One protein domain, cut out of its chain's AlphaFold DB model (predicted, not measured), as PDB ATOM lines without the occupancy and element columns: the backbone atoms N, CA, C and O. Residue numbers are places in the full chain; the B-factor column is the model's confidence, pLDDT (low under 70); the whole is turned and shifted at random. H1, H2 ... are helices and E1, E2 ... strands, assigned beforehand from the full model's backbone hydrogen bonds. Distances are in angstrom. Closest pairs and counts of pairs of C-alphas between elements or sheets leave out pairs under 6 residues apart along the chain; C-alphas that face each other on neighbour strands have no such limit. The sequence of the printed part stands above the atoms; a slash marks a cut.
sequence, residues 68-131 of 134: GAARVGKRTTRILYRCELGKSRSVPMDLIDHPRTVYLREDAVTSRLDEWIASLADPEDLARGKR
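This is residues 68 to 131 of the 134 residues of the protein "Recombinase zinc beta ribbon domain protein" of Mycobacterium xenopi 3993 (UniProt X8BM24). A small, strongly twisted sheet of three strands stands at one end of an arm: H1 leaves the end of E3 with residues 109 to 120 sticking out, and short H2 stands free beyond it. The turn at residues 72 to 77 and the loop at residues 88 to 94 also stick out from the sheet. The printed part has 64 residues with named elements in the order E1, E2, E3, H1, H2; the sheet order is E1, E2, E3, antiparallel, and the class is mixed, helices and strands. It is extended, with a radius of gyration of the C-alphas of 18.7 A, and flat, spanning 53 by 38 by 19 A.

Begin at the inner strand E2, residues 77 to 84, which bends by 50 degrees at residue 81. It forms a hairpin with E1, residues 68 to 72, where you find N 69 and O 80 within hydrogen-bond range at 2.7 A. It forms another with E3, residues 101 to 105, with N 81 and O 104 at 2.7 A; the three strands are a meander, each the antiparallel neighbour of the one before. H1, residues 106 to 120, only grazes the sheet with residues 106 to 108; its closest C-alphas to E2 are those of Leu 80 and Glu 106, 5.5 A apart. H2, residues 123 to 129, is apart from H1 and the strands. Every O i to N i+4 pair is within hydrogen-bond range in H2, and 10 of 11 in H1.

Find C-alpha 68 at (34.980, -45.208, -1.918), where E1 begins. E2 runs 20.6 A. H1 runs 20.7 A from C-alpha 106 at (27.702, -45.013, -7.803); H2 ends at C-alpha 129, (35.787, -61.316, -29.868).

The C-alphas farthest apart, of Arg 89 and Glu 124, are 53.3 A apart. The printed part has no cut; the link from E2 to E3 is long. Look for pLDDT under 70 at residues 86 to 97 and 125 to 131.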
ATOM      1  N   GLY A  68      36.254 -44.571  -2.248       88.38
ATOM      2  CA  GLY A  68      34.980 -45.208  -1.918       88.38
ATOM      3  C   GLY A  68      34.486 -44.797  -0.526       88.38
ATOM      4  O   GLY A  68      35.255 -44.724   0.434       88.38
ATOM      5  N   ALA A  69      33.197 -44.498  -0.428       88.12
ATOM      6  CA  ALA A  69      32.504 -44.089   0.779       88.12
ATOM      7  C   ALA A  69      31.114 -44.734   0.818       88.12
ATOM      8  O   ALA A  69      30.141 -44.196   0.291       88.12
ATOM      9  N   ALA A  70      31.012 -45.887   1.471       88.12
ATOM     10  CA  ALA A  70      29.730 -46.509   1.762       88.12
ATOM     11  C   ALA A  70      29.013 -45.764   2.900       88.12
ATOM     12  O   ALA A  70      29.591 -45.511   3.960       88.12
ATOM     13  N   ARG A  71      27.739 -45.426   2.693       86.69
ATOM     14  CA  ARG A  71      26.839 -44.920   3.736       86.69
ATOM     15  C   ARG A  71      25.740 -45.942   3.979       86.69
ATOM     16  O   ARG A  71      24.827 -46.080   3.166       86.69
ATOM     17  N   VAL A  72      25.831 -46.643   5.104       83.94
ATOM     18  CA  VAL A  72      24.812 -47.604   5.541       83.94
ATOM     19  C   VAL A  72      23.568 -46.828   5.983       83.94
ATOM     20  O   VAL A  72      23.629 -46.024   6.911       83.94
ATOM     21  N   GLY A  73      22.452 -47.004   5.274       79.38
ATOM     22  CA  GLY A  73      21.146 -46.460   5.651       79.38
ATOM     23  C   GLY A  73      20.264 -47.509   6.335       79.38
ATOM     24  O   GLY A  73      20.597 -48.686   6.355       79.38
ATOM     25  N   LYS A  74      19.087 -47.099   6.833       73.94
ATOM     26  CA  LYS A  74      18.128 -48.001   7.514       73.94
ATOM     27  C   LYS A  74      17.615 -49.167   6.651       73.94
ATOM     28  O   LYS A  74      17.150 -50.153   7.201       73.94
ATOM     29  N   ARG A  75      17.627 -49.025   5.320       75.31
ATOM     30  CA  ARG A  75      17.084 -50.018   4.365       75.31
ATOM     31  C   ARG A  75      18.080 -50.472   3.301       75.31
ATOM     32  O   ARG A  75      17.931 -51.553   2.757       75.31
ATOM     33  N   THR A  76      19.052 -49.632   2.956       80.81
ATOM     34  CA  THR A  76      20.012 -49.910   1.885       80.81
ATOM     35  C   THR A  76      21.315 -49.157   2.130       80.81
ATOM     36  O   THR A  76      21.311 -48.048   2.686       80.81
ATOM     37  N   THR A  77      22.427 -49.766   1.725       82.81
ATOM     38  CA  THR A  77      23.754 -49.151   1.728       82.81
ATOM     39  C   THR A  77      23.930 -48.364   0.439       82.81
ATOM     40  O   THR A  77      23.899 -48.924  -0.650       82.81
ATOM     41  N   ARG A  78      24.134 -47.050   0.556       87.06
ATOM     42  CA  ARG A  78      24.426 -46.193  -0.595       87.06
ATOM     43  C   ARG A  78      25.927 -46.143  -0.822       87.06
ATOM     44  O   ARG A  78      26.670 -45.777   0.091       87.06
ATOM     45  N   ILE A  79      26.355 -46.470  -2.033       90.50
ATOM     46  CA  ILE A  79      27.756 -46.396  -2.435       90.50
ATOM     47  C   ILE A  79      28.025 -45.030  -3.052       90.50
ATOM     48  O   ILE A  79      27.361 -44.614  -4.003       90.50
ATOM     49  N   LEU A  80      28.979 -44.306  -2.471       91.81
ATOM     50  CA  LEU A  80      29.443 -43.027  -2.988       91.81
ATOM     51  C   LEU A  80      30.947 -43.066  -3.233       91.81
ATOM     52  O   LEU A  80      31.688 -43.792  -2.577       91.81
ATOM     53  N   TYR A  81      31.397 -42.206  -4.128       92.62
ATOM     54  CA  TYR A  81      32.784 -41.849  -4.348       92.62
ATOM     55  C   TYR A  81      32.981 -40.418  -3.877       92.62
ATOM     56  O   TYR A  81      32.175 -39.539  -4.184       92.62
ATOM     57  N   ARG A  82      34.042 -40.165  -3.112       90.94
ATOM     58  CA  ARG A  82      34.337 -38.837  -2.573       90.94
ATOM     59  C   ARG A  82      35.731 -38.354  -2.931       90.94
ATOM     60  O   ARG A  82      36.690 -39.127  -2.920       90.94
ATOM     61  N   CYS A  83      35.843 -37.057  -3.180       89.25
ATOM     62  CA  CYS A  83      37.110 -36.343  -3.217       89.25
ATOM     63  C   CYS A  83      37.094 -35.277  -2.122       89.25
ATOM     64  O   CYS A  83      36.296 -34.348  -2.192       89.25
ATOM     65  N   GLU A  84      37.943 -35.427  -1.105       84.12
ATOM     66  CA  GLU A  84      38.077 -34.463  -0.008       84.12
ATOM     67  C   GLU A  84      39.382 -33.667  -0.160       84.12
ATOM     68  O   GLU A  84      40.486 -34.229  -0.253       84.12
ATOM     69  N   LEU A  85      39.244 -32.342  -0.162       74.38
ATOM     70  CA  LEU A  85      40.325 -31.367  -0.179       74.38
ATOM     71  C   LEU A  85      40.212 -30.519   1.096       74.38
ATOM     72  O   LEU A  85      39.362 -29.640   1.198       74.38
ATOM     73  N   GLY A  86      41.019 -30.828   2.118       62.41
ATOM     74  CA  GLY A  86      40.970 -30.069   3.378       62.41
ATOM     75  C   GLY A  86      41.472 -30.743   4.658       62.41
ATOM     76  O   GLY A  86      41.121 -30.280   5.738       62.41
ATOM     77  N   LYS A  87      42.264 -31.824   4.592       55.62
ATOM     78  CA  LYS A  87      42.899 -32.416   5.795       55.62
ATOM     79  C   LYS A  87      44.429 -32.462   5.769       55.62
ATOM     80  O   LYS A  87      45.036 -32.688   6.808       55.62
ATOM     81  N   SER A  88      45.067 -32.217   4.627       52.12
ATOM     82  CA  SER A  88      46.529 -32.169   4.513       52.12
ATOM     83  C   SER A  88      46.968 -30.744   4.196       52.12
ATOM     84  O   SER A  88      46.472 -30.144   3.246       52.12
ATOM     85  N   ARG A  89      47.885 -30.225   5.014       48.12
ATOM     86  CA  ARG A  89      48.318 -28.826   5.186       48.12
ATOM     87  C   ARG A  89      49.056 -28.194   3.985       48.12
ATOM     88  O   ARG A  89      49.903 -27.330   4.162       48.12
ATOM     89  N   SER A  90      48.760 -28.630   2.765       54.81
ATOM     90  CA  SER A  90      49.408 -28.168   1.534       54.81
ATOM     91  C   SER A  90      48.410 -28.301   0.383       54.81
ATOM     92  O   SER A  90      48.416 -29.295  -0.346       54.81
ATOM     93  N   VAL A  91      47.479 -27.350   0.279       56.31
ATOM     94  CA  VAL A  91      46.612 -27.225  -0.899       56.31
ATOM     95  C   VAL A  91      47.430 -26.477  -1.955       56.31
ATOM     96  O   VAL A  91      47.842 -25.353  -1.680       56.31
ATOM     97  N   PRO A  92      47.746 -27.090  -3.109       58.44
ATOM     98  CA  PRO A  92      48.376 -26.367  -4.210       58.44
ATOM     99  C   PRO A  92      47.495 -25.186  -4.631       58.44
ATOM    100  O   PRO A  92      46.272 -25.327  -4.658       58.44
ATOM    101  N   MET A  93      48.112 -24.051  -4.967       58.91
ATOM    102  CA  MET A  93      47.412 -22.841  -5.438       58.91
ATOM    103  C   MET A  93      46.538 -23.125  -6.672       58.91
ATOM    104  O   MET A  93      45.547 -22.455  -6.909       58.91
ATOM    105  N   ASP A  94      46.868 -24.176  -7.414       61.38
ATOM    106  CA  ASP A  94      46.209 -24.624  -8.640       61.38
ATOM    107  C   ASP A  94      44.856 -25.335  -8.393       61.38
ATOM    108  O   ASP A  94      44.198 -25.753  -9.341       61.38
ATOM    109  N   LEU A  95      44.431 -25.513  -7.132       63.59
ATOM    110  CA  LEU A  95      43.170 -26.178  -6.754       63.59
ATOM    111  C   LEU A  95      42.112 -25.221  -6.163       63.59
ATOM    112  O   LEU A  95      41.225 -25.670  -5.434       63.59
ATOM    113  N   ILE A  96      42.182 -23.921  -6.470       62.97
ATOM    114  CA  ILE A  96      41.223 -22.907  -5.980       62.97
ATOM    115  C   ILE A  96      39.766 -23.269  -6.323       62.97
ATOM    116  O   ILE A  96      38.881 -23.079  -5.490       62.97
ATOM    117  N   ASP A  97      39.530 -23.882  -7.485       69.38
ATOM    118  CA  ASP A  97      38.180 -24.214  -7.966       69.38
ATOM    119  C   ASP A  97      37.615 -25.531  -7.414       69.38
ATOM    120  O   ASP A  97      36.468 -25.896  -7.686       69.38
ATOM    121  N   HIS A  98      38.393 -26.289  -6.635       77.69
ATOM    122  CA  HIS A  98      37.913 -27.555  -6.098       77.69
ATOM    123  C   HIS A  98      37.136 -27.326  -4.789       77.69
ATOM    124  O   HIS A  98      37.726 -26.936  -3.777       77.69
ATOM    125  N   PRO A  99      35.834 -27.667  -4.721       81.38
ATOM    126  CA  PRO A  99      35.062 -27.512  -3.492       81.38
ATOM    127  C   PRO A  99      35.601 -28.441  -2.398       81.38
ATOM    128  O   PRO A  99      36.151 -29.502  -2.680       81.38
ATOM    129  N   ARG A 100      35.411 -28.094  -1.122       81.19
ATOM    130  CA  ARG A 100      35.988 -28.848   0.014       81.19
ATOM    131  C   ARG A 100      35.766 -30.363  -0.070       81.19
ATOM    132  O   ARG A 100      36.680 -31.141   0.213       81.19
ATOM    133  N   THR A 101      34.570 -30.772  -0.485       86.56
ATOM    134  CA  THR A 101      34.269 -32.175  -0.755       86.56
ATOM    135  C   THR A 101      33.355 -32.314  -1.963       86.56
ATOM    136  O   THR A 101      32.296 -31.697  -2.012       86.56
ATOM    137  N   VAL A 102      33.731 -33.186  -2.896       89.88
ATOM    138  CA  VAL A 102      32.869 -33.651  -3.991       89.88
ATOM    139  C   VAL A 102      32.374 -35.048  -3.651       89.88
ATOM    140  O   VAL A 102      33.184 -35.913  -3.314       89.88
ATOM    141  N   TYR A 103      31.068 -35.281  -3.770       91.00
ATOM    142  CA  TYR A 103      30.461 -36.607  -3.670       91.00
ATOM    143  C   TYR A 103      29.804 -36.979  -4.996       91.00
ATOM    144  O   TYR A 103      29.077 -36.181  -5.577       91.00
ATOM    145  N   LEU A 104      30.022 -38.214  -5.428       91.06
ATOM    146  CA  LEU A 104      29.390 -38.822  -6.589       91.06
ATOM    147  C   LEU A 104      28.744 -40.129  -6.144       91.06
ATOM    148  O   LEU A 104      29.369 -40.904  -5.427       91.06
ATOM    149  N   ARG A 105      27.491 -40.376  -6.515       90.81
ATOM    150  CA  ARG A 105      26.839 -41.653  -6.204       90.81
ATOM    151  C   ARG A 105      27.187 -42.679  -7.274       90.81
ATOM    152  O   ARG A 105      27.245 -42.324  -8.445       90.81
ATOM    153  N   GLU A 106      27.404 -43.924  -6.868       91.19
ATOM    154  CA  GLU A 106      27.702 -45.013  -7.803       91.19
ATOM    155  C   GLU A 106      26.534 -45.267  -8.757       91.19
ATOM    156  O   GLU A 106      26.731 -45.276  -9.964       91.19
ATOM    157  N   ASP A 107      25.312 -45.359  -8.231       88.69
ATOM    158  CA  ASP A 107      24.105 -45.628  -9.021       88.69
ATOM    159  C   ASP A 107      23.869 -44.614 -10.152       88.69
ATOM    160  O   ASP A 107      23.518 -44.994 -11.263       88.69
ATOM    161  N   ALA A 108      24.137 -43.331  -9.907       89.50
ATOM    162  CA  ALA A 108      24.018 -42.284 -10.919       89.50
ATOM    163  C   ALA A 108      25.026 -42.427 -12.078       89.50
ATOM    164  O   ALA A 108      24.772 -41.917 -13.172       89.50
ATOM    165  N   VAL A 109      26.170 -43.075 -11.832       90.25
ATOM    166  CA  VAL A 109      27.221 -43.308 -12.832       90.25
ATOM    167  C   VAL A 109      26.995 -44.632 -13.539       90.25
ATOM    168  O   VAL A 109      27.023 -44.662 -14.763       90.25
ATOM    169  N   THR A 110      26.743 -45.705 -12.786       88.81
ATOM    170  CA  THR A 110      26.613 -47.057 -13.334       88.81
ATOM    171  C   THR A 110      25.484 -47.138 -14.354       88.81
ATOM    172  O   THR A 110      25.713 -47.665 -15.431       88.81
ATOM    173  N   SER A 111      24.325 -46.509 -14.111       86.62
ATOM    174  CA  SER A 111      23.228 -46.520 -15.096       86.62
ATOM    175  C   SER A 111      23.623 -45.917 -16.449       86.62
ATOM    176  O   SER A 111      23.296 -46.471 -17.490       86.62
ATOM    177  N   ARG A 112      24.369 -44.804 -16.449       88.75
ATOM    178  CA  ARG A 112      24.862 -44.182 -17.691       88.75
ATOM    179  C   ARG A 112      25.999 -44.972 -18.327       88.75
ATOM    180  O   ARG A 112      26.137 -44.992 -19.545       88.75
ATOM    181  N   LEU A 113      26.843 -45.575 -17.494       89.12
ATOM    182  CA  LEU A 113      27.952 -46.396 -17.950       89.12
ATOM    183  C   LEU A 113      27.435 -47.650 -18.656       89.12
ATOM    184  O   LEU A 113      27.960 -47.987 -19.710       89.12
ATOM    185  N   ASP A 114      26.396 -48.287 -18.123       88.12
ATOM    186  CA  ASP A 114      25.782 -49.476 -18.715       88.12
ATOM    187  C   ASP A 114      25.184 -49.169 -20.094       88.12
ATOM    188  O   ASP A 114      25.434 -49.908 -21.043       88.12
ATOM    189  N   GLU A 115      24.468 -48.048 -20.241       87.62
ATOM    190  CA  GLU A 115      23.954 -47.587 -21.541       87.62
ATOM    191  C   GLU A 115      25.082 -47.357 -22.555       87.62
ATOM    192  O   GLU A 115      25.002 -47.786 -23.708       87.62
ATOM    193  N   TRP A 116      26.168 -46.711 -22.127       88.69
ATOM    194  CA  TRP A 116      27.320 -46.474 -22.991       88.69
ATOM    195  C   TRP A 116      28.048 -47.772 -23.360       88.69
ATOM    196  O   TRP A 116      28.363 -47.980 -24.529       88.69
ATOM    197  N   ILE A 117      28.265 -48.683 -22.409       86.69
ATOM    198  CA  ILE A 117      28.857 -50.002 -22.679       86.69
ATOM    199  C   ILE A 117      27.977 -50.786 -23.656       86.69
ATOM    200  O   ILE A 117      28.504 -51.387 -24.589       86.69
ATOM    201  N   ALA A 118      26.654 -50.742 -23.492       85.88
ATOM    202  CA  ALA A 118      25.721 -51.382 -24.412       85.88
ATOM    203  C   ALA A 118      25.841 -50.816 -25.836       85.88
ATOM    204  O   ALA A 118      25.761 -51.576 -26.795       85.88
ATOM    205  N   SER A 119      26.113 -49.515 -25.988       84.19
ATOM    206  CA  SER A 119      26.356 -48.913 -27.308       84.19
ATOM    207  C   SER A 119      27.649 -49.391 -27.982       84.19
ATOM    208  O   SER A 119      27.740 -49.380 -29.203       84.19
ATOM    209  N   LEU A 120      28.642 -49.827 -27.200       82.00
ATOM    210  CA  LEU A 120      29.895 -50.399 -27.708       82.00
ATOM    211  C   LEU A 120      29.784 -51.901 -27.995       82.00
ATOM    212  O   LEU A 120      30.651 -52.482 -28.644       82.00
ATOM    213  N   ALA A 121      28.743 -52.538 -27.472       75.88
ATOM    214  CA  ALA A 121      28.488 -53.959 -27.583       75.88
ATOM    215  C   ALA A 121      27.703 -54.274 -28.867       75.88
ATOM    216  O   ALA A 121      26.598 -54.816 -28.798       75.88
ATOM    217  N   ASP A 122      28.276 -53.958 -30.034       76.50
ATOM    218  CA  ASP A 122      27.716 -54.441 -31.297       76.50
ATOM    219  C   ASP A 122      27.713 -55.988 -31.276       76.50
ATOM    220  O   ASP A 122      28.751 -56.609 -30.987       76.50
ATOM    221  N   PRO A 123      26.564 -56.646 -31.524       72.50
ATOM    222  CA  PRO A 123      26.461 -58.102 -31.507       72.50
ATOM    223  C   PRO A 123      27.490 -58.797 -32.408       72.50
ATOM    224  O   PRO A 123      27.953 -59.895 -32.081       72.50
ATOM    225  N   GLU A 124      27.869 -58.169 -33.521       70.69
ATOM    226  CA  GLU A 124      28.833 -58.699 -34.478       70.69
ATOM    227  C   GLU A 124      30.273 -58.622 -33.943       70.69
ATOM    228  O   GLU A 124      31.031 -59.595 -34.049       70.69
ATOM    229  N   ASP A 125      30.640 -57.525 -33.279       69.12
ATOM    230  CA  ASP A 125      31.961 -57.358 -32.660       69.12
ATOM    231  C   ASP A 125      32.140 -58.258 -31.433       69.12
ATOM    232  O   ASP A 125      33.196 -58.874 -31.243       69.12
ATOM    233  N   LEU A 126      31.078 -58.446 -30.645       69.19
ATOM    234  CA  LEU A 126      31.065 -59.418 -29.553       69.19
ATOM    235  C   LEU A 126      31.173 -60.862 -30.060       69.19
ATOM    236  O   LEU A 126      31.857 -61.683 -29.439       69.19
ATOM    237  N   ALA A 127      30.534 -61.199 -31.184       69.12
ATOM    238  CA  ALA A 127      30.681 -62.508 -31.821       69.12
ATOM    239  C   ALA A 127      32.103 -62.721 -32.374       69.12
ATOM    240  O   ALA A 127      32.636 -63.833 -32.314       69.12
ATOM    241  N   ARG A 128      32.752 -61.655 -32.858       64.06
ATOM    242  CA  ARG A 128      34.135 -61.678 -33.352       64.06
ATOM    243  C   ARG A 128      35.153 -61.857 -32.216       64.06
ATOM    244  O   ARG A 128      36.097 -62.631 -32.385       64.06
ATOM    245  N   GLY A 129      34.925 -61.233 -31.057       63.22
ATOM    246  CA  GLY A 129      35.787 -61.316 -29.868       63.22
ATOM    247  C   GLY A 129      35.772 -62.666 -29.132       63.22
ATOM    248  O   GLY A 129      36.776 -63.054 -28.538       63.22
ATOM    249  N   LYS A 130      34.688 -63.453 -29.231       57.94
ATOM    250  CA  LYS A 130      34.582 -64.800 -28.618       57.94
ATOM    251  C   LYS A 130      35.542 -65.848 -29.207       57.94
ATOM    252  O   LYS A 130      35.633 -66.950 -28.677       57.94
ATOM    253  N   ARG A 131      36.269 -65.531 -30.287       50.16
ATOM    254  CA  ARG A 131      37.320 -66.399 -30.860       50.16
ATOM    255  C   ARG A 131      38.687 -66.267 -30.178       50.16
ATOM    256  O   ARG A 131      39.570 -67.062 -30.478       50.16
TER     257      ARG A 131